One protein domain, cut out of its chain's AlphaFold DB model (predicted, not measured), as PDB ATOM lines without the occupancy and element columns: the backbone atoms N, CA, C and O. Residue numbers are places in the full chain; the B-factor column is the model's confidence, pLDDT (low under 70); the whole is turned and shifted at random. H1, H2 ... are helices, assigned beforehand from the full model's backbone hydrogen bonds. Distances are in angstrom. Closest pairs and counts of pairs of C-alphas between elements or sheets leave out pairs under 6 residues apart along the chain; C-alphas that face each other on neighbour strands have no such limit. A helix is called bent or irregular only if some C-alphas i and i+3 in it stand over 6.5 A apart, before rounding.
ATOM      1  N   ASP A 176     266.352 297.845 281.780       92.06
ATOM      2  CA  ASP A 176     266.680 296.651 282.570       92.06
ATOM      3  C   ASP A 176     267.446 296.965 283.869       92.06
ATOM      4  O   ASP A 176     268.148 296.111 284.404       92.06
ATOM      5  N   GLY A 177     267.299 298.179 284.419       91.88
ATOM      6  CA  GLY A 177     268.068 298.647 285.586       91.88
ATOM      7  C   GLY A 177     268.042 297.702 286.798       91.88
ATOM      8  O   GLY A 177     269.078 297.474 287.419       91.88
ATOM      9  N   HIS A 178     266.896 297.069 287.067       89.19
ATOM     10  CA  HIS A 178     266.718 296.093 288.149       89.19
ATOM     11  C   HIS A 178     267.636 294.857 288.037       89.19
ATOM     12  O   HIS A 178     268.016 294.277 289.050       89.19
ATOM     13  N   ILE A 179     268.030 294.455 286.822       90.75
ATOM     14  CA  ILE A 179     268.958 293.332 286.595       90.75
ATOM     15  C   ILE A 179     270.382 293.739 286.989       90.75
ATOM     16  O   ILE A 179     271.130 292.963 287.590       90.75
ATOM     17  N   PHE A 180     270.753 294.975 286.661       92.44
ATOM     18  CA  PHE A 180     272.096 295.501 286.872       92.44
ATOM     19  C   PHE A 180     272.365 295.921 288.321       92.44
ATOM     20  O   PHE A 180     273.524 295.988 288.719       92.44
ATOM     21  N   GLU A 181     271.336 296.154 289.134       88.62
ATOM     22  CA  GLU A 181     271.507 296.516 290.545       88.62
ATOM     23  C   GLU A 181     272.195 295.403 291.354       88.62
ATOM     24  O   GLU A 181     273.172 295.653 292.065       88.62
ATOM     25  N   GLY A 182     271.755 294.151 291.182       86.50
ATOM     26  CA  GLY A 182     272.413 292.993 291.794       86.50
ATOM     27  C   GLY A 182     273.824 292.769 291.242       86.50
ATOM     28  O   GLY A 182     274.749 292.461 291.996       86.50
ATOM     29  N   ALA A 183     274.007 292.987 289.936       92.38
ATOM     30  CA  ALA A 183     275.308 292.888 289.284       92.38
ATOM     31  C   ALA A 183     276.307 293.914 289.831       92.38
ATOM     32  O   ALA A 183     277.454 293.559 290.083       92.38
ATOM     33  N   ARG A 184     275.863 295.149 290.101       92.31
ATOM     34  CA  ARG A 184     276.695 296.220 290.666       92.31
ATOM     35  C   ARG A 184     277.344 295.797 291.979       92.31
ATOM     36  O   ARG A 184     278.541 295.993 292.155       92.31
ATOM     37  N   ARG A 185     276.577 295.175 292.881       92.81
ATOM     38  CA  ARG A 185     277.100 294.682 294.165       92.81
ATOM     39  C   ARG A 185     278.167 293.605 293.973       92.81
ATOM     40  O   ARG A 185     279.169 293.611 294.676       92.81
ATOM     41  N   VAL A 186     277.941 292.676 293.044       95.75
ATOM     42  CA  VAL A 186     278.905 291.607 292.748       95.75
ATOM     43  C   VAL A 186     280.179 292.179 292.126       95.75
ATOM     44  O   VAL A 186     281.271 291.779 292.514       95.75
ATOM     45  N   LEU A 187     280.053 293.126 291.197       95.12
ATOM     46  CA  LEU A 187     281.194 293.769 290.550       95.12
ATOM     47  C   LEU A 187     282.037 294.583 291.534       95.12
ATOM     48  O   LEU A 187     283.253 294.437 291.514       95.12
ATOM     49  N   ALA A 188     281.408 295.376 292.407       94.50
ATOM     50  CA  ALA A 188     282.116 296.117 293.450       94.50
ATOM     51  C   ALA A 188     282.893 295.162 294.369       94.50
ATOM     52  O   ALA A 188     284.094 295.323 294.551       94.50
ATOM     53  N   ALA A 189     282.254 294.081 294.830       96.19
ATOM     54  CA  ALA A 189     282.925 293.085 295.662       96.19
ATOM     55  C   ALA A 189     284.125 292.426 294.957       96.19
ATOM     56  O   ALA A 189     285.160 292.208 295.576       96.19
ATOM     57  N   LEU A 190     284.018 292.122 293.658       96.31
ATOM     58  CA  LEU A 190     285.112 291.506 292.902       96.31
ATOM     59  C   LEU A 190     286.266 292.473 292.604       96.31
ATOM     60  O   LEU A 190     287.418 292.047 292.630       96.31
ATOM     61  N   LEU A 191     285.964 293.724 292.253       95.31
ATOM     62  CA  LEU A 191     286.949 294.684 291.742       95.31
ATOM     63  C   LEU A 191     287.535 295.597 292.825       95.31
ATOM     64  O   LEU A 191     288.670 296.037 292.679       95.31
ATOM     65  N   GLU A 192     286.777 295.894 293.881       94.12
ATOM     66  CA  GLU A 192     287.189 296.806 294.957       94.12
ATOM     67  C   GLU A 192     287.626 296.035 296.209       94.12
ATOM     68  O   GLU A 192     288.694 296.309 296.752       94.12
ATOM     69  N   ASP A 193     286.833 295.044 296.633       94.44
ATOM     70  CA  ASP A 193     287.053 294.319 297.897       94.44
ATOM     71  C   ASP A 193     287.815 292.992 297.733       94.44
ATOM     72  O   ASP A 193     288.165 292.349 298.726       94.44
ATOM     73  N   HIS A 194     288.040 292.545 296.491       95.12
ATOM     74  CA  HIS A 194     288.600 291.224 296.170       95.12
ATOM     75  C   HIS A 194     287.849 290.065 296.855       95.12
ATOM     76  O   HIS A 194     288.439 289.063 297.269       95.12
ATOM     77  N   ASP A 195     286.522 290.182 296.958       95.56
ATOM     78  CA  ASP A 195     285.656 289.209 297.617       95.56
ATOM     79  C   ASP A 195     284.902 288.298 296.628       95.56
ATOM     80  O   ASP A 195     284.026 288.695 295.855       95.56
ATOM     81  N   CYS A 196     285.224 287.006 296.734       96.50
ATOM     82  CA  CYS A 196     284.521 285.849 296.173       96.50
ATOM     83  C   CYS A 196     283.011 285.761 296.479       96.50
ATOM     84  O   CYS A 196     282.224 285.222 295.692       96.50
ATOM     85  N   GLY A 197     282.631 286.163 297.692       96.06
ATOM     86  CA  GLY A 197     281.400 285.762 298.371       96.06
ATOM     87  C   GLY A 197     280.120 286.074 297.594       96.06
ATOM     88  O   GLY A 197     279.376 285.140 297.279       96.06
ATOM     89  N   PRO A 198     279.860 287.344 297.234       96.56
ATOM     90  CA  PRO A 198     278.651 287.733 296.511       96.56
ATOM     91  C   PRO A 198     278.510 287.039 295.152       96.56
ATOM     92  O   PRO A 198     277.420 286.591 294.797       96.56
ATOM     93  N   ALA A 199     279.614 286.887 294.416       96.50
ATOM     94  CA  ALA A 199     279.617 286.202 293.125       96.50
ATOM     95  C   ALA A 199     279.283 284.707 293.270       96.50
ATOM     96  O   ALA A 199     278.528 284.146 292.478       96.50
ATOM     97  N   LEU A 200     279.802 284.059 294.316       96.56
ATOM     98  CA  LEU A 200     279.530 282.652 294.610       96.56
ATOM     99  C   LEU A 200     278.100 282.414 295.103       96.56
ATOM    100  O   LEU A 200     277.502 281.401 294.742       96.56
ATOM    101  N   ALA A 201     277.540 283.339 295.886       96.25
ATOM    102  CA  ALA A 201     276.126 283.313 296.254       96.25
ATOM    103  C   ALA A 201     275.245 283.405 294.999       96.25
ATOM    104  O   ALA A 201     274.371 282.565 294.792       96.25
ATOM    105  N   TRP A 202     275.573 284.322 294.083       95.56
ATOM    106  CA  TRP A 202     274.899 284.405 292.790       95.56
ATOM    107  C   TRP A 202     275.038 283.112 291.970       95.56
ATOM    108  O   TRP A 202     274.072 282.679 291.336       95.56
ATOM    109  N   CYS A 203     276.198 282.445 291.987       95.38
ATOM    110  CA  CYS A 203     276.350 281.135 291.345       95.38
ATOM    111  C   CYS A 203     275.425 280.078 291.963       95.38
ATOM    112  O   CYS A 203     274.820 279.301 291.222       95.38
ATOM    113  N   ALA A 204     275.283 280.057 293.291       94.00
ATOM    114  CA  ALA A 204     274.404 279.124 293.990       94.00
ATOM    115  C   ALA A 204     272.930 279.339 293.607       94.00
ATOM    116  O   ALA A 204     272.258 278.384 293.212       94.00
ATOM    117  N   ASP A 205     272.473 280.593 293.596       91.56
ATOM    118  CA  ASP A 205     271.100 280.971 293.229       91.56
ATOM    119  C   ASP A 205     270.752 280.609 291.775       91.56
ATOM    120  O   ASP A 205     269.588 280.413 291.411       91.56
ATOM    121  N   ASN A 206     271.769 280.505 290.914       91.75
ATOM    122  CA  ASN A 206     271.617 280.296 289.475       91.75
ATOM    123  C   ASN A 206     272.188 278.958 288.978       91.75
ATOM    124  O   ASN A 206     272.251 278.728 287.766       91.75
ATOM    125  N   ARG A 207     272.535 278.042 289.891       90.75
ATOM    126  CA  ARG A 207     273.284 276.803 289.616       90.75
ATOM    127  C   ARG A 207     272.714 275.968 288.471       90.75
ATOM    128  O   ARG A 207     273.442 275.569 287.565       90.75
ATOM    129  N   SER A 208     271.405 275.719 288.476       89.38
ATOM    130  CA  SER A 208     270.746 274.884 287.459       89.38
ATOM    131  C   SER A 208     270.818 275.483 286.049       89.38
ATOM    132  O   SER A 208     270.837 274.748 285.060       89.38
ATOM    133  N   ARG A 209     270.872 276.814 285.938       87.00
ATOM    134  CA  ARG A 209     270.956 277.533 284.662       87.00
ATOM    135  C   ARG A 209     272.400 277.663 284.192       87.00
ATOM    136  O   ARG A 209     272.667 277.407 283.021       87.00
ATOM    137  N   LEU A 210     273.323 277.941 285.112       90.56
ATOM    138  CA  LEU A 210     274.760 277.961 284.831       90.56
ATOM    139  C   LEU A 210     275.282 276.589 284.381       90.56
ATOM    140  O   LEU A 210     276.120 276.512 283.481       90.56
ATOM    141  N   ALA A 211     274.730 275.502 284.932       88.19
ATOM    142  CA  ALA A 211     275.033 274.142 284.495       88.19
ATOM    143  C   ALA A 211     274.606 273.893 283.037       88.19
ATOM    144  O   ALA A 211     275.363 273.312 282.260       88.19
ATOM    145  N   LYS A 212     273.427 274.387 282.627       88.81
ATOM    146  CA  LYS A 212     272.949 274.279 281.235       88.81
ATOM    147  C   LYS A 212     273.818 275.070 280.261       88.81
ATOM    148  O   LYS A 212     274.066 274.600 279.155       88.81
ATOM    149  N   SER A 213     274.305 276.241 280.668       86.44
ATOM    150  CA  SER A 213     275.201 277.064 279.854       86.44
ATOM    151  C   SER A 213     276.672 276.644 279.938       86.44
ATOM    152  O   SER A 213     277.506 277.302 279.317       86.44
ATOM    153  N   LYS A 214     276.994 275.583 280.700       87.69
ATOM    154  CA  LYS A 214     278.361 275.098 280.962       87.69
ATOM    155  C   LYS A 214     279.312 276.227 281.390       87.69
ATOM    156  O   LYS A 214     280.431 276.329 280.892       87.69
ATOM    157  N   SER A 215     278.843 277.117 282.268       91.19
ATOM    158  CA  SER A 215     279.684 278.202 282.784       91.19
ATOM    159  C   SER A 215     280.775 277.653 283.710       91.19
ATOM    160  O   SER A 215     280.496 276.858 284.603       91.19
ATOM    161  N   GLY A 216     282.009 278.128 283.518       92.75
ATOM    162  CA  GLY A 216     283.140 277.881 284.418       92.75
ATOM    163  C   GLY A 216     283.314 278.946 285.509       92.75
ATOM    164  O   GLY A 216     284.375 278.997 286.123       92.75
ATOM    165  N   LEU A 217     282.335 279.836 285.720       95.25
ATOM    166  CA  LEU A 217     282.456 280.960 286.656       95.25
ATOM    167  C   LEU A 217     282.697 280.494 288.094       95.25
ATOM    168  O   LEU A 217     283.640 280.961 288.725       95.25
ATOM    169  N   GLU A 218     281.902 279.542 288.591       94.94
ATOM    170  CA  GLU A 218     282.048 279.028 289.959       94.94
ATOM    171  C   GLU A 218     283.453 278.457 290.191       94.94
ATOM    172  O   GLU A 218     284.110 278.806 291.172       94.94
ATOM    173  N   PHE A 219     283.949 277.648 289.251       95.12
ATOM    174  CA  PHE A 219     285.307 277.114 289.303       95.12
ATOM    175  C   PHE A 219     286.354 278.230 289.368       95.12
ATOM    176  O   PHE A 219     287.214 278.203 290.246       95.12
ATOM    177  N   LYS A 220     286.274 279.238 288.489       95.69
ATOM    178  CA  LYS A 220     287.257 280.330 288.461       95.69
ATOM    179  C   LYS A 220     287.217 281.208 289.714       95.69
ATOM    180  O   LYS A 220     288.274 281.615 290.182       95.69
ATOM    181  N   LEU A 221     286.040 281.449 290.293       96.94
ATOM    182  CA  LEU A 221     285.910 282.166 291.567       96.94
ATOM    183  C   LEU A 221     286.556 281.378 292.712       96.94
ATOM    184  O   LEU A 221     287.342 281.923 293.483       96.94
ATOM    185  N   ARG A 222     286.290 280.067 292.804       96.44
ATOM    186  CA  ARG A 222     286.946 279.199 293.799       96.44
ATOM    187  C   ARG A 222     288.455 279.132 293.577       96.44
ATOM    188  O   ARG A 222     289.207 279.132 294.547       96.44
ATOM    189  N   LEU A 223     288.900 279.111 292.324       95.81
ATOM    190  CA  LEU A 223     290.316 279.156 291.981       95.81
ATOM    191  C   LEU A 223     290.954 280.457 292.478       95.81
ATOM    192  O   LEU A 223     292.016 280.404 293.086       95.81
ATOM    193  N   GLN A 224     290.291 281.602 292.297       96.50
ATOM    194  CA  GLN A 224     290.781 282.886 292.795       96.50
ATOM    195  C   GLN A 224     290.867 282.912 294.324       96.50
ATOM    196  O   GLN A 224     291.905 283.297 294.855       96.50
ATOM    197  N   GLN A 225     289.850 282.413 295.039       96.00
ATOM    198  CA  GLN A 225     289.917 282.269 296.503       96.00
ATOM    199  C   GLN A 225     291.128 281.437 296.939       96.00
ATOM    200  O   GLN A 225     291.833 281.799 297.877       96.00
ATOM    201  N   PHE A 226     291.398 280.331 296.238       96.00
ATOM    202  CA  PHE A 226     292.586 279.524 296.491       96.00
ATOM    203  C   PHE A 226     293.873 280.327 296.257       96.00
ATOM    204  O   PHE A 226     294.761 280.306 297.105       96.00
ATOM    205  N   ILE A 227     293.976 281.065 295.148       94.88
ATOM    206  CA  ILE A 227     295.145 281.902 294.843       94.88
ATOM    207  C   ILE A 227     295.373 282.968 295.922       94.88
ATOM    208  O   ILE A 227     296.519 283.162 296.333       94.88
ATOM    209  N   GLU A 228     294.321 283.592 296.449       94.38
ATOM    210  CA  GLU A 228     294.448 284.559 297.544       94.38
ATOM    211  C   GLU A 228     294.909 283.910 298.857       94.38
ATOM    212  O   GLU A 228     295.778 284.455 299.543       94.38
ATOM    213  N   LEU A 229     294.467 282.684 299.166       94.12
ATOM    214  CA  LEU A 229     295.021 281.915 300.291       94.12
ATOM    215  C   LEU A 229     296.514 281.603 300.094       94.12
ATOM    216  O   LEU A 229     297.293 281.633 301.047       94.12
ATOM    217  N   VAL A 230     296.941 281.336 298.855       93.06
ATOM    218  CA  VAL A 230     298.359 281.132 298.516       93.06
ATOM    219  C   VAL A 230     299.164 282.438 298.585       93.06
ATOM    220  O   VAL A 230     300.361 282.403 298.907       93.06
ATOM    221  N   ARG A 231     298.535 283.583 298.294       91.56
ATOM    222  CA  ARG A 231     299.120 284.930 298.396       91.56
ATOM    223  C   ARG A 231     299.326 285.351 299.851       91.56
ATOM    224  O   ARG A 231     300.370 285.916 300.157       91.56
ATOM    225  N   ALA A 232     298.403 284.992 300.746       91.19
ATOM    226  CA  ALA A 232     298.481 285.268 302.186       91.19
ATOM    227  C   ALA A 232     299.681 284.599 302.895       91.19
ATOM    228  O   ALA A 232     299.990 284.905 304.047       91.19
ATOM    229  N   GLY A 233     300.395 283.706 302.205       87.81
ATOM    230  CA  GLY A 233     301.698 283.211 302.629       87.81
ATOM    231  C   GLY A 233     301.652 281.875 303.380       87.81
ATOM    232  O   GLY A 233     300.646 281.164 303.374       87.81
ATOM    233  N   PRO A 234     302.775 281.469 304.001       85.19
ATOM    234  CA  PRO A 234     302.957 280.108 304.506       85.19
ATOM    235  C   PRO A 234     302.004 279.741 305.650       85.19
ATOM    236  O   PRO A 234     301.648 278.570 305.767       85.19
ATOM    237  N   ALA A 235     301.553 280.718 306.445       89.44
ATOM    238  CA  ALA A 235     300.604 280.501 307.538       89.44
ATOM    239  C   ALA A 235     299.244 279.969 307.045       89.44
ATOM    240  O   ALA A 235     298.619 279.155 307.716       89.44
ATOM    241  N   GLN A 236     298.820 280.364 305.840       91.88
ATOM    242  CA  GLN A 236     297.545 279.954 305.238       91.88
ATOM    243  C   GLN A 236     297.674 278.727 304.320       91.88
ATOM    244  O   GLN A 236     296.697 278.284 303.719       91.88
ATOM    245  N   ARG A 237     298.863 278.112 304.226       89.62
ATOM    246  CA  ARG A 237     299.109 276.965 303.332       89.62
ATOM    247  C   ARG A 237     298.189 275.777 303.631       89.62
ATOM    248  O   ARG A 237     297.688 275.149 302.701       89.62
ATOM    249  N   ALA A 238     297.955 275.469 304.907       93.19
ATOM    250  CA  ALA A 238     297.054 274.385 305.298       93.19
ATOM    251  C   ALA A 238     295.602 274.674 304.875       93.19
ATOM    252  O   ALA A 238     294.942 273.797 304.316       93.19
ATOM    253  N   ALA A 239     295.142 275.917 305.057       94.25
ATOM    254  CA  ALA A 239     293.820 276.363 304.627       94.25
ATOM    255  C   ALA A 239     293.664 276.305 303.098       94.25
ATOM    256  O   ALA A 239     292.651 275.811 302.609       94.25
ATOM    257  N   ALA A 240     294.688 276.705 302.338       94.00
ATOM    258  CA  ALA A 240     294.697 276.596 300.878       94.00
ATOM    259  C   ALA A 240     294.550 275.138 300.403       94.00
ATOM    260  O   ALA A 240     293.766 274.850 299.500       94.00
ATOM    261  N   ILE A 241     295.263 274.194 301.032       93.62
ATOM    262  CA  ILE A 241     295.160 272.761 300.700       93.62
ATOM    263  C   ILE A 241     293.766 272.218 301.039       93.62
ATOM    264  O   ILE A 241     293.188 271.477 300.242       93.62
ATOM    265  N   ALA A 242     293.221 272.581 302.202       95.75
ATOM    266  CA  ALA A 242     291.873 272.183 302.600       95.75
ATOM    267  C   ALA A 242     290.815 272.721 301.621       95.75
ATOM    268  O   ALA A 242     289.964 271.962 301.158       95.75
ATOM    269  N   HIS A 243     290.923 273.995 301.232       95.44
ATOM    270  CA  HIS A 243     290.042 274.634 300.253       95.44
ATOM    271  C   HIS A 243     290.108 273.945 298.886       95.44
ATOM    272  O   HIS A 243     289.071 273.576 298.334       95.44
ATOM    273  N   ALA A 244     291.315 273.670 298.377       94.00
ATOM    274  CA  ALA A 244     291.491 272.978 297.103       94.00
ATOM    275  C   ALA A 244     290.838 271.587 297.103       94.00
ATOM    276  O   ALA A 244     290.159 271.217 296.143       94.00
ATOM    277  N   ARG A 245     290.988 270.826 298.195       93.62
ATOM    278  CA  ARG A 245     290.348 269.509 298.345       93.62
ATOM    279  C   ARG A 245     288.824 269.606 298.394       93.62
ATOM    280  O   ARG A 245     288.158 268.785 297.777       93.62
ATOM    281  N   ALA A 246     288.285 270.596 299.099       94.94
ATOM    282  CA  ALA A 246     286.844 270.749 299.271       94.94
ATOM    283  C   ALA A 246     286.140 271.276 298.009       94.94
ATOM    284  O   ALA A 246     285.078 270.778 297.638       94.94
ATOM    285  N   HIS A 247     286.717 272.282 297.347       93.81
ATOM    286  CA  HIS A 247     286.012 273.057 296.323       93.81
ATOM    287  C   HIS A 247     286.571 272.902 294.909       93.81
ATOM    288  O   HIS A 247     285.822 273.097 293.955       93.81
ATOM    289  N   LEU A 248     287.849 272.546 294.747       93.25
ATOM    290  CA  LEU A 248     288.471 272.423 293.424       93.25
ATOM    291  C   LEU A 248     288.557 270.972 292.932       93.25
ATOM    292  O   LEU A 248     288.447 270.737 291.731       93.25
ATOM    293  N   ALA A 249     288.692 269.998 293.836       91.12
ATOM    294  CA  ALA A 249     288.750 268.576 293.482       91.12
ATOM    295  C   ALA A 249     287.565 268.083 292.618       91.12
ATOM    296  O   ALA A 249     287.819 267.351 291.659       91.12
ATOM    297  N   PRO A 250     286.300 268.512 292.842       91.81
ATOM    298  CA  PRO A 250     285.179 268.102 291.987       91.81
ATOM    299  C   PRO A 250     285.335 268.500 290.510       91.81
ATOM    300  O   PRO A 250     284.768 267.858 289.630       91.81
ATOM    301  N   TRP A 251     286.126 269.536 290.221       91.00
ATOM    302  CA  TRP A 251     286.330 270.080 288.875       91.00
ATOM    303  C   TRP A 251     287.533 269.467 288.150       91.00
ATOM    304  O   TRP A 251     287.832 269.847 287.015       91.00
ATOM    305  N   GLN A 252     288.218 268.501 288.770       89.00
ATOM    306  CA  GLN A 252     289.443 267.900 288.244       89.00
ATOM    307  C   GLN A 252     289.267 267.349 286.823       89.00
ATOM    308  O   GLN A 252     290.143 267.549 285.988       89.00
ATOM    309  N   GLN A 253     288.142 266.692 286.520       90.00
ATOM    310  CA  GLN A 253     287.916 266.111 285.190       90.00
ATOM    311  C   GLN A 253     287.779 267.167 284.082       90.00
ATOM    312  O   GLN A 253     288.101 266.884 282.932       90.00
ATOM    313  N   GLN A 254     287.314 268.374 284.415       89.88
ATOM    314  CA  GLN A 254     287.054 269.439 283.442       89.88
ATOM    315  C   GLN A 254     288.220 270.430 283.324       89.88
ATOM    316  O   GLN A 254     288.474 270.946 282.240       89.88
ATOM    317  N   HIS A 255     288.947 270.679 284.419       91.06
ATOM    318  CA  HIS A 255     289.933 271.762 284.515       91.06
ATOM    319  C   HIS A 255     291.302 271.314 285.060       91.06
ATOM    320  O   HIS A 255     292.008 272.099 285.693       91.06
ATOM    321  N   LEU A 256     291.709 270.061 284.811       91.69
ATOM    322  CA  LEU A 256     292.933 269.469 285.377       91.69
ATOM    323  C   LEU A 256     294.187 270.341 285.198       91.69
ATOM    324  O   LEU A 256     294.932 270.534 286.155       91.69
ATOM    325  N   LEU A 257     294.421 270.875 283.995       92.00
ATOM    326  CA  LEU A 257     295.625 271.661 283.689       92.00
ATOM    327  C   LEU A 257     295.668 272.988 284.459       92.00
ATOM    328  O   LEU A 257     296.708 273.362 285.002       92.00
ATOM    329  N   GLU A 258     294.535 273.689 284.535       91.44
ATOM    330  CA  GLU A 258     294.422 274.930 285.311       91.44
ATOM    331  C   GLU A 258     294.602 274.652 286.806       91.44
ATOM    332  O   GLU A 258     295.335 275.375 287.486       91.44
ATOM    333  N   LEU A 259     294.023 273.554 287.301       92.19
ATOM    334  CA  LEU A 259     294.167 273.124 288.686       92.19
ATOM    335  C   LEU A 259     295.619 272.773 289.031       92.19
ATOM    336  O   LEU A 259     296.137 273.244 290.038       92.19
ATOM    337  N   GLN A 260     296.298 271.989 288.191       91.88
ATOM    338  CA  GLN A 260     297.707 271.638 288.379       91.88
ATOM    339  C   GLN A 260     298.589 272.885 288.414       91.88
ATOM    340  O   GLN A 260     299.441 273.010 289.292       91.88
ATOM    341  N   ARG A 261     298.356 273.835 287.501       91.75
ATOM    342  CA  ARG A 261     299.088 275.105 287.467       91.75
ATOM    343  C   ARG A 261     298.878 275.906 288.749       91.75
ATOM    344  O   ARG A 261     299.860 276.407 289.289       91.75
ATOM    345  N   ALA A 262     297.646 276.005 289.246       91.75
ATOM    346  CA  ALA A 262     297.352 276.711 290.489       91.75
ATOM    347  C   ALA A 262     297.950 275.998 291.706       91.75
ATOM    348  O   ALA A 262     298.662 276.622 292.486       91.75
ATOM    349  N   VAL A 263     297.755 274.686 291.850       90.94
ATOM    350  CA  VAL A 263     298.288 273.909 292.982       90.94
ATOM    351  C   VAL A 263     299.818 273.918 292.995       90.94
ATOM    352  O   VAL A 263     300.411 274.049 294.064       90.94
ATOM    353  N   ALA A 264     300.474 273.883 291.829       90.88
ATOM    354  CA  ALA A 264     301.929 273.995 291.727       90.88
ATOM    355  C   ALA A 264     302.470 275.294 292.349       90.88
ATOM    356  O   ALA A 264     303.579 275.300 292.883       90.88
ATOM    357  N   THR A 265     301.685 276.381 292.366       91.00
ATOM    358  CA  THR A 265     302.110 277.636 293.006       91.00
ATOM    359  C   THR A 265     302.394 277.467 294.503       91.00
ATOM    360  O   THR A 265     303.247 278.181 295.024       91.00
ATOM    361  N   LEU A 266     301.799 276.482 295.193       89.31
ATOM    362  CA  LEU A 266     302.092 276.185 296.604       89.31
ATOM    363  C   LEU A 266     303.543 275.752 296.851       89.31
ATOM    364  O   LEU A 266     304.079 276.020 297.934       89.31
ATOM    365  N   ALA A 267     304.149 275.081 295.866       87.06
ATOM    366  CA  ALA A 267     305.505 274.548 295.941       87.06
ATOM    367  C   ALA A 267     306.567 275.626 295.672       87.06
ATOM    368  O   ALA A 267     307.657 275.576 296.237       87.06
ATOM    369  N   PHE A 268     306.245 276.624 294.846       86.31
ATOM    370  CA  PHE A 268     307.179 277.690 294.492       86.31
ATOM    371  C   PHE A 268     307.095 278.877 295.467       86.31
ATOM    372  O   PHE A 268     305.989 279.295 295.819       86.31
ATOM    373  N   PRO A 269     308.229 279.475 295.880       83.25
ATOM    374  CA  PRO A 269     308.236 280.716 296.653       83.25
ATOM    375  C   PRO A 269     307.752 281.901 295.804       83.25
ATOM    376  O   PRO A 269     307.840 281.861 294.576       83.25
ATOM    377  N   ALA A 270     307.292 282.981 296.448       82.94
ATOM    378  CA  ALA A 270     306.747 284.165 295.768       82.94
ATOM    379  C   ALA A 270     307.673 284.701 294.655       82.94
ATOM    380  O   ALA A 270     307.241 284.853 293.515       82.94
ATOM    381  N   ALA A 271     308.973 284.824 294.941       82.19
ATOM    382  CA  ALA A 271     309.976 285.276 293.973       82.19
ATOM    383  C   ALA A 271     310.090 284.384 292.720       82.19
ATOM    384  O   ALA A 271     310.426 284.864 291.640       82.19
ATOM    385  N   ALA A 272     309.824 283.078 292.830       82.44
ATOM    386  CA  ALA A 272     309.823 282.175 291.679       82.44
ATOM    387  C   ALA A 272     308.519 282.277 290.868       82.44
ATOM    388  O   ALA A 272     308.550 282.145 289.644       82.44
ATOM    389  N   ARG A 273     307.386 282.564 291.525       84.88
ATOM    390  CA  ARG A 273     306.082 282.756 290.864       84.88
ATOM    391  C   ARG A 273     306.077 283.992 289.966       84.88
ATOM    392  O   ARG A 273     305.507 283.947 288.884       84.88
ATOM    393  N   GLU A 274     306.744 285.064 290.385       85.38
ATOM    394  CA  GLU A 274     306.831 286.306 289.606       85.38
ATOM    395  C   GLU A 274     307.671 286.169 288.331       85.38
ATOM    396  O   GLU A 274     307.377 286.815 287.324       85.38
ATOM    397  N   ARG A 275     308.694 285.303 288.348       88.06
ATOM    398  CA  ARG A 275     309.573 285.073 287.190       88.06
ATOM    399  C   ARG A 275     308.899 284.279 286.080       88.06
ATOM    400  O   ARG A 275     309.238 284.463 284.916       88.06
ATOM    401  N   VAL A 276     307.975 283.385 286.425       89.75
ATOM    402  CA  VAL A 276     307.281 282.535 285.452       89.75
ATOM    403  C   VAL A 276     305.987 283.232 285.019       89.75
ATOM    404  O   VAL A 276     305.068 283.336 285.835       89.75
ATOM    405  N   PRO A 277     305.837 283.646 283.743       88.81
ATOM    406  CA  PRO A 277     304.653 284.381 283.279       88.81
ATOM    407  C   PRO A 277     303.336 283.646 283.554       88.81
ATOM    408  O   PRO A 277     302.329 284.256 283.907       88.81
ATOM    409  N   ALA A 278     303.360 282.313 283.457       87.56
ATOM    410  CA  ALA A 278     302.208 281.475 283.747       87.56
ATOM    411  C   ALA A 278     301.777 281.552 285.228       87.56
ATOM    412  O   ALA A 278     300.587 281.584 285.530       87.56
ATOM    413  N   TYR A 279     302.696 281.615 286.183       89.50
ATOM    414  CA  TYR A 279     302.292 281.777 287.580       89.50
ATOM    415  C   TYR A 279     301.936 283.227 287.875       89.50
ATOM    416  O   TYR A 279     300.883 283.471 288.452       89.50
ATOM    417  N   ARG A 280     302.728 284.181 287.374       90.50
ATOM    418  CA  ARG A 280     302.478 285.619 287.522       90.50
ATOM    419  C   ARG A 280     301.057 286.019 287.127       90.50
ATOM    420  O   ARG A 280     300.407 286.718 287.893       90.50
ATOM    421  N   ALA A 281     300.559 285.543 285.984       91.19
ATOM    422  CA  ALA A 281     299.223 285.888 285.495       91.19
ATOM    423  C   ALA A 281     298.077 285.509 286.457       91.19
ATOM    424  O   ALA A 281     297.034 286.150 286.426       91.19
ATOM    425  N   LEU A 282     298.263 284.498 287.317       90.00
ATOM    426  CA  LEU A 282     297.245 284.087 288.294       90.00
ATOM    427  C   LEU A 282     297.117 285.071 289.464       90.00
ATOM    428  O   LEU A 282     296.047 285.185 290.042       90.00
ATOM    429  N   PHE A 283     298.196 285.781 289.808       92.06
ATOM    430  CA  PHE A 283     298.234 286.718 290.939       92.06
ATOM    431  C   PHE A 283     298.027 288.181 290.511       92.06
ATOM    432  O   PHE A 283     298.054 289.082 291.346       92.06
ATOM    433  N   GLN A 284     297.850 288.446 289.215       92.56
ATOM    434  CA  GLN A 284     297.661 289.799 288.698       92.56
ATOM    435  C   GLN A 284     296.245 290.321 288.933       92.56
ATOM    436  O   GLN A 284     295.275 289.572 288.889       92.56
ATOM    437  N   GLU A 285     296.131 291.642 289.054       93.38
ATOM    438  CA  GLU A 285     294.852 292.352 289.182       93.38
ATOM    439  C   GLU A 285     293.914 292.137 287.982       93.38
ATOM    440  O   GLU A 285     292.690 292.139 288.094       93.38
ATOM    441  N   SER A 286     294.484 291.862 286.807       93.94
ATOM    442  CA  SER A 286     293.720 291.501 285.612       93.94
ATOM    443  C   SER A 286     292.922 290.202 285.770       93.94
ATOM    444  O   SER A 286     291.976 289.986 285.014       93.94
ATOM    445  N   ALA A 287     293.273 289.329 286.724       93.00
ATOM    446  CA  ALA A 287     292.498 288.124 287.015       93.00
ATOM    447  C   ALA A 287     291.098 288.476 287.544       93.00
ATOM    448  O   ALA A 287     290.115 287.894 287.085       93.00
ATOM    449  N   TRP A 288     290.997 289.483 288.418       96.00
ATOM    450  CA  TRP A 288     289.725 289.992 288.941       96.00
ATOM    451  C   TRP A 288     288.863 290.624 287.851       96.00
ATOM    452  O   TRP A 288     287.678 290.315 287.745       96.00
ATOM    453  N   HIS A 289     289.477 291.398 286.954       95.56
ATOM    454  CA  HIS A 289     288.799 291.938 285.773       95.56
ATOM    455  C   HIS A 289     288.260 290.816 284.871       95.56
ATOM    456  O   HIS A 289     287.100 290.839 284.471       95.56
ATOM    457  N   GLY A 290     289.050 289.763 284.638       95.56
ATOM    458  CA  GLY A 290     288.598 288.595 283.879       95.56
ATOM    459  C   GLY A 290     287.448 287.821 284.543       95.56
ATOM    460  O   GLY A 290     286.635 287.214 283.842       95.56
ATOM    461  N   LEU A 291     287.355 287.831 285.878       96.69
ATOM    462  CA  LEU A 291     286.217 287.272 286.618       96.69
ATOM    463  C   LEU A 291     284.972 288.147 286.479       96.69
ATOM    464  O   LEU A 291     283.894 287.609 286.233       96.69
ATOM    465  N   ALA A 292     285.125 289.468 286.584       96.00
ATOM    466  CA  ALA A 292     284.052 290.428 286.359       96.00
ATOM    467  C   ALA A 292     283.479 290.309 284.935       96.00
ATOM    468  O   ALA A 292     282.265 290.182 284.769       96.00
ATOM    469  N   ASP A 293     284.337 290.224 283.916       94.81
ATOM    470  CA  ASP A 293     283.927 290.025 282.520       94.81
ATOM    471  C   ASP A 293     283.188 288.695 282.321       94.81
ATOM    472  O   ASP A 293     282.169 288.619 281.628       94.81
ATOM    473  N   LEU A 294     283.688 287.620 282.942       95.75
ATOM    474  CA  LEU A 294     283.038 286.314 282.889       95.75
ATOM    475  C   LEU A 294     281.657 286.349 283.549       95.75
ATOM    476  O   LEU A 294     280.702 285.824 282.975       95.75
ATOM    477  N   PHE A 295     281.560 286.983 284.717       96.31
ATOM    478  CA  PHE A 295     280.307 287.184 285.429       96.31
ATOM    479  C   PHE A 295     279.306 287.967 284.576       96.31
ATOM    480  O   PHE A 295     278.195 287.483 284.366       96.31
ATOM    481  N   MET A 296     279.701 289.106 283.997       95.19
ATOM    482  CA  MET A 296     278.818 289.912 283.144       95.19
ATOM    483  C   MET A 296     278.362 289.146 281.904       95.19
ATOM    484  O   MET A 296     277.190 289.184 281.536       95.19
ATOM    485  N   ARG A 297     279.253 288.371 281.282       94.50
ATOM    486  CA  ARG A 297     278.902 287.525 280.136       94.50
ATOM    487  C   ARG A 297     277.874 286.452 280.490       94.50
ATOM    488  O   ARG A 297     277.016 286.126 279.665       94.50
ATOM    489  N   ASP A 298     277.984 285.866 281.675       95.31
ATOM    490  CA  ASP A 298     277.036 284.860 282.141       95.31
ATOM    491  C   ASP A 298     275.718 285.500 282.582       95.31
ATOM    492  O   ASP A 298     274.662 284.962 282.258       95.31
ATOM    493  N   LEU A 299     275.761 286.679 283.208       94.06
ATOM    494  CA  LEU A 299     274.592 287.505 283.509       94.06
ATOM    495  C   LEU A 299     273.804 287.820 282.230       94.06
ATOM    496  O   LEU A 299     272.602 287.562 282.174       94.06
ATOM    497  N   TYR A 300     274.473 288.303 281.179       93.19
ATOM    498  CA  TYR A 300     273.809 288.630 279.916       93.19
ATOM    499  C   TYR A 300     273.123 287.408 279.309       93.19
ATOM    500  O   TYR A 300     271.944 287.466 278.961       93.19
ATOM    501  N   ARG A 301     273.817 286.265 279.263       91.94
ATOM    502  CA  ARG A 301     273.224 285.011 278.777       91.94
ATOM    503  C   ARG A 301     272.035 284.563 279.618       91.94
ATOM    504  O   ARG A 301     271.031 284.125 279.063       91.94
ATOM    505  N   LEU A 302     272.143 284.664 280.939       91.56
ATOM    506  CA  LEU A 302     271.115 284.228 281.879       91.56
ATOM    507  C   LEU A 302     269.813 285.021 281.735       91.56
ATOM    508  O   LEU A 302     268.732 284.452 281.891       91.56
ATOM    509  N   HIS A 303     269.934 286.314 281.436       90.06
ATOM    510  CA  HIS A 303     268.815 287.239 281.273       90.06
ATOM    511  C   HIS A 303     268.398 287.448 279.809       90.06
ATOM    512  O   HIS A 303     267.509 288.244 279.547       90.06
ATOM    513  N   SER A 304     268.972 286.703 278.855       89.56
ATOM    514  CA  SER A 304     268.710 286.862 277.411       89.56
ATOM    515  C   SER A 304     269.036 288.259 276.857       89.56
ATOM    516  O   SER A 304     268.421 288.706 275.891       89.56
TER     517      SER A 304
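Overview. This is residues 176 to 304 of the 387 residues of the protein "Predicted protein" of Chlamydomonas reinhardtii (UniProt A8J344). The longest helix, H5, folds back on itself as a U at one end of the body, and its arm H5a packs on H4, which runs through the middle. H2 and H8 pack on H4 toward the other end, with H1 over both; H7 meets H4 with its last residues, about perpendicular to it, and H6 makes a corner with H7 at the far end of the body from H1. The 129 printed residues, all helix by class, hold eight named helices, H1 to H8; the whole is compact, with radius of gyration 15.1 A for the C-alphas, spanning 47 by 30 by 24 A.

Arrangement. Look first at H5, residues 234 to 264, assigned as one helix by its hydrogen bonds but bent: C-alphas 254 and 257 are 8.9 A apart, between arms H5a, 234 to 254, and H5b, 257 to 264. H5a is irregular, C-alphas 250 and 253 being 7.6 A apart. H4, residues 217 to 231, is the hub; it forms a hairpin with H5a, closest C-alphas Leu 229 and Ala 240, 5.4 A. H7, residues 277 to 283, touches H4 about perpendicular at 86 degrees, closest C-alphas Ile 227 and Phe 283, 6.9 A. H6, residues 270 to 275, and H7 touch only at the corner, only just, with 3 pairs within 8 A. H8, residues 286 to 302, touches H4 and H1, residues 177 to 191; the closest C-alphas are Leu 217 and Leu 294, 6.6 A, and Leu 187 and Ala 292, 6.1 A. H2, residues 197 to 205, touches H4 at residues 217 to 221 alone, closest C-alphas Cys 203 and Glu 218, 6.2 A. H3, residues 207 to 212, only just touches H8, with 3 pairs. Every O i to N i+4 pair is within hydrogen-bond range in H2, H4, H5b and H8, against 8 of 11 in H1, 1 of 2 in H3 and H6, 9 of 17 in H5a and 1 of 3 in H7, which has 3 of 4 O i to N i+3 pairs.

Along the chain. Find C-alpha 177 at (268.068, 298.647, 285.586); H1 runs 20.3 A from there. H5a runs 28.5 A from C-alpha 234, and H8, 24.0 A long, ends at C-alpha 302, (271.115, 284.228, 281.879).

Size, cuts and confidence. The farthest C-alphas, Asp 176 and Pro 269, are 46.7 A apart. The printed part has no cut, its links are tight, and no printed residue is under 70 in pLDDT.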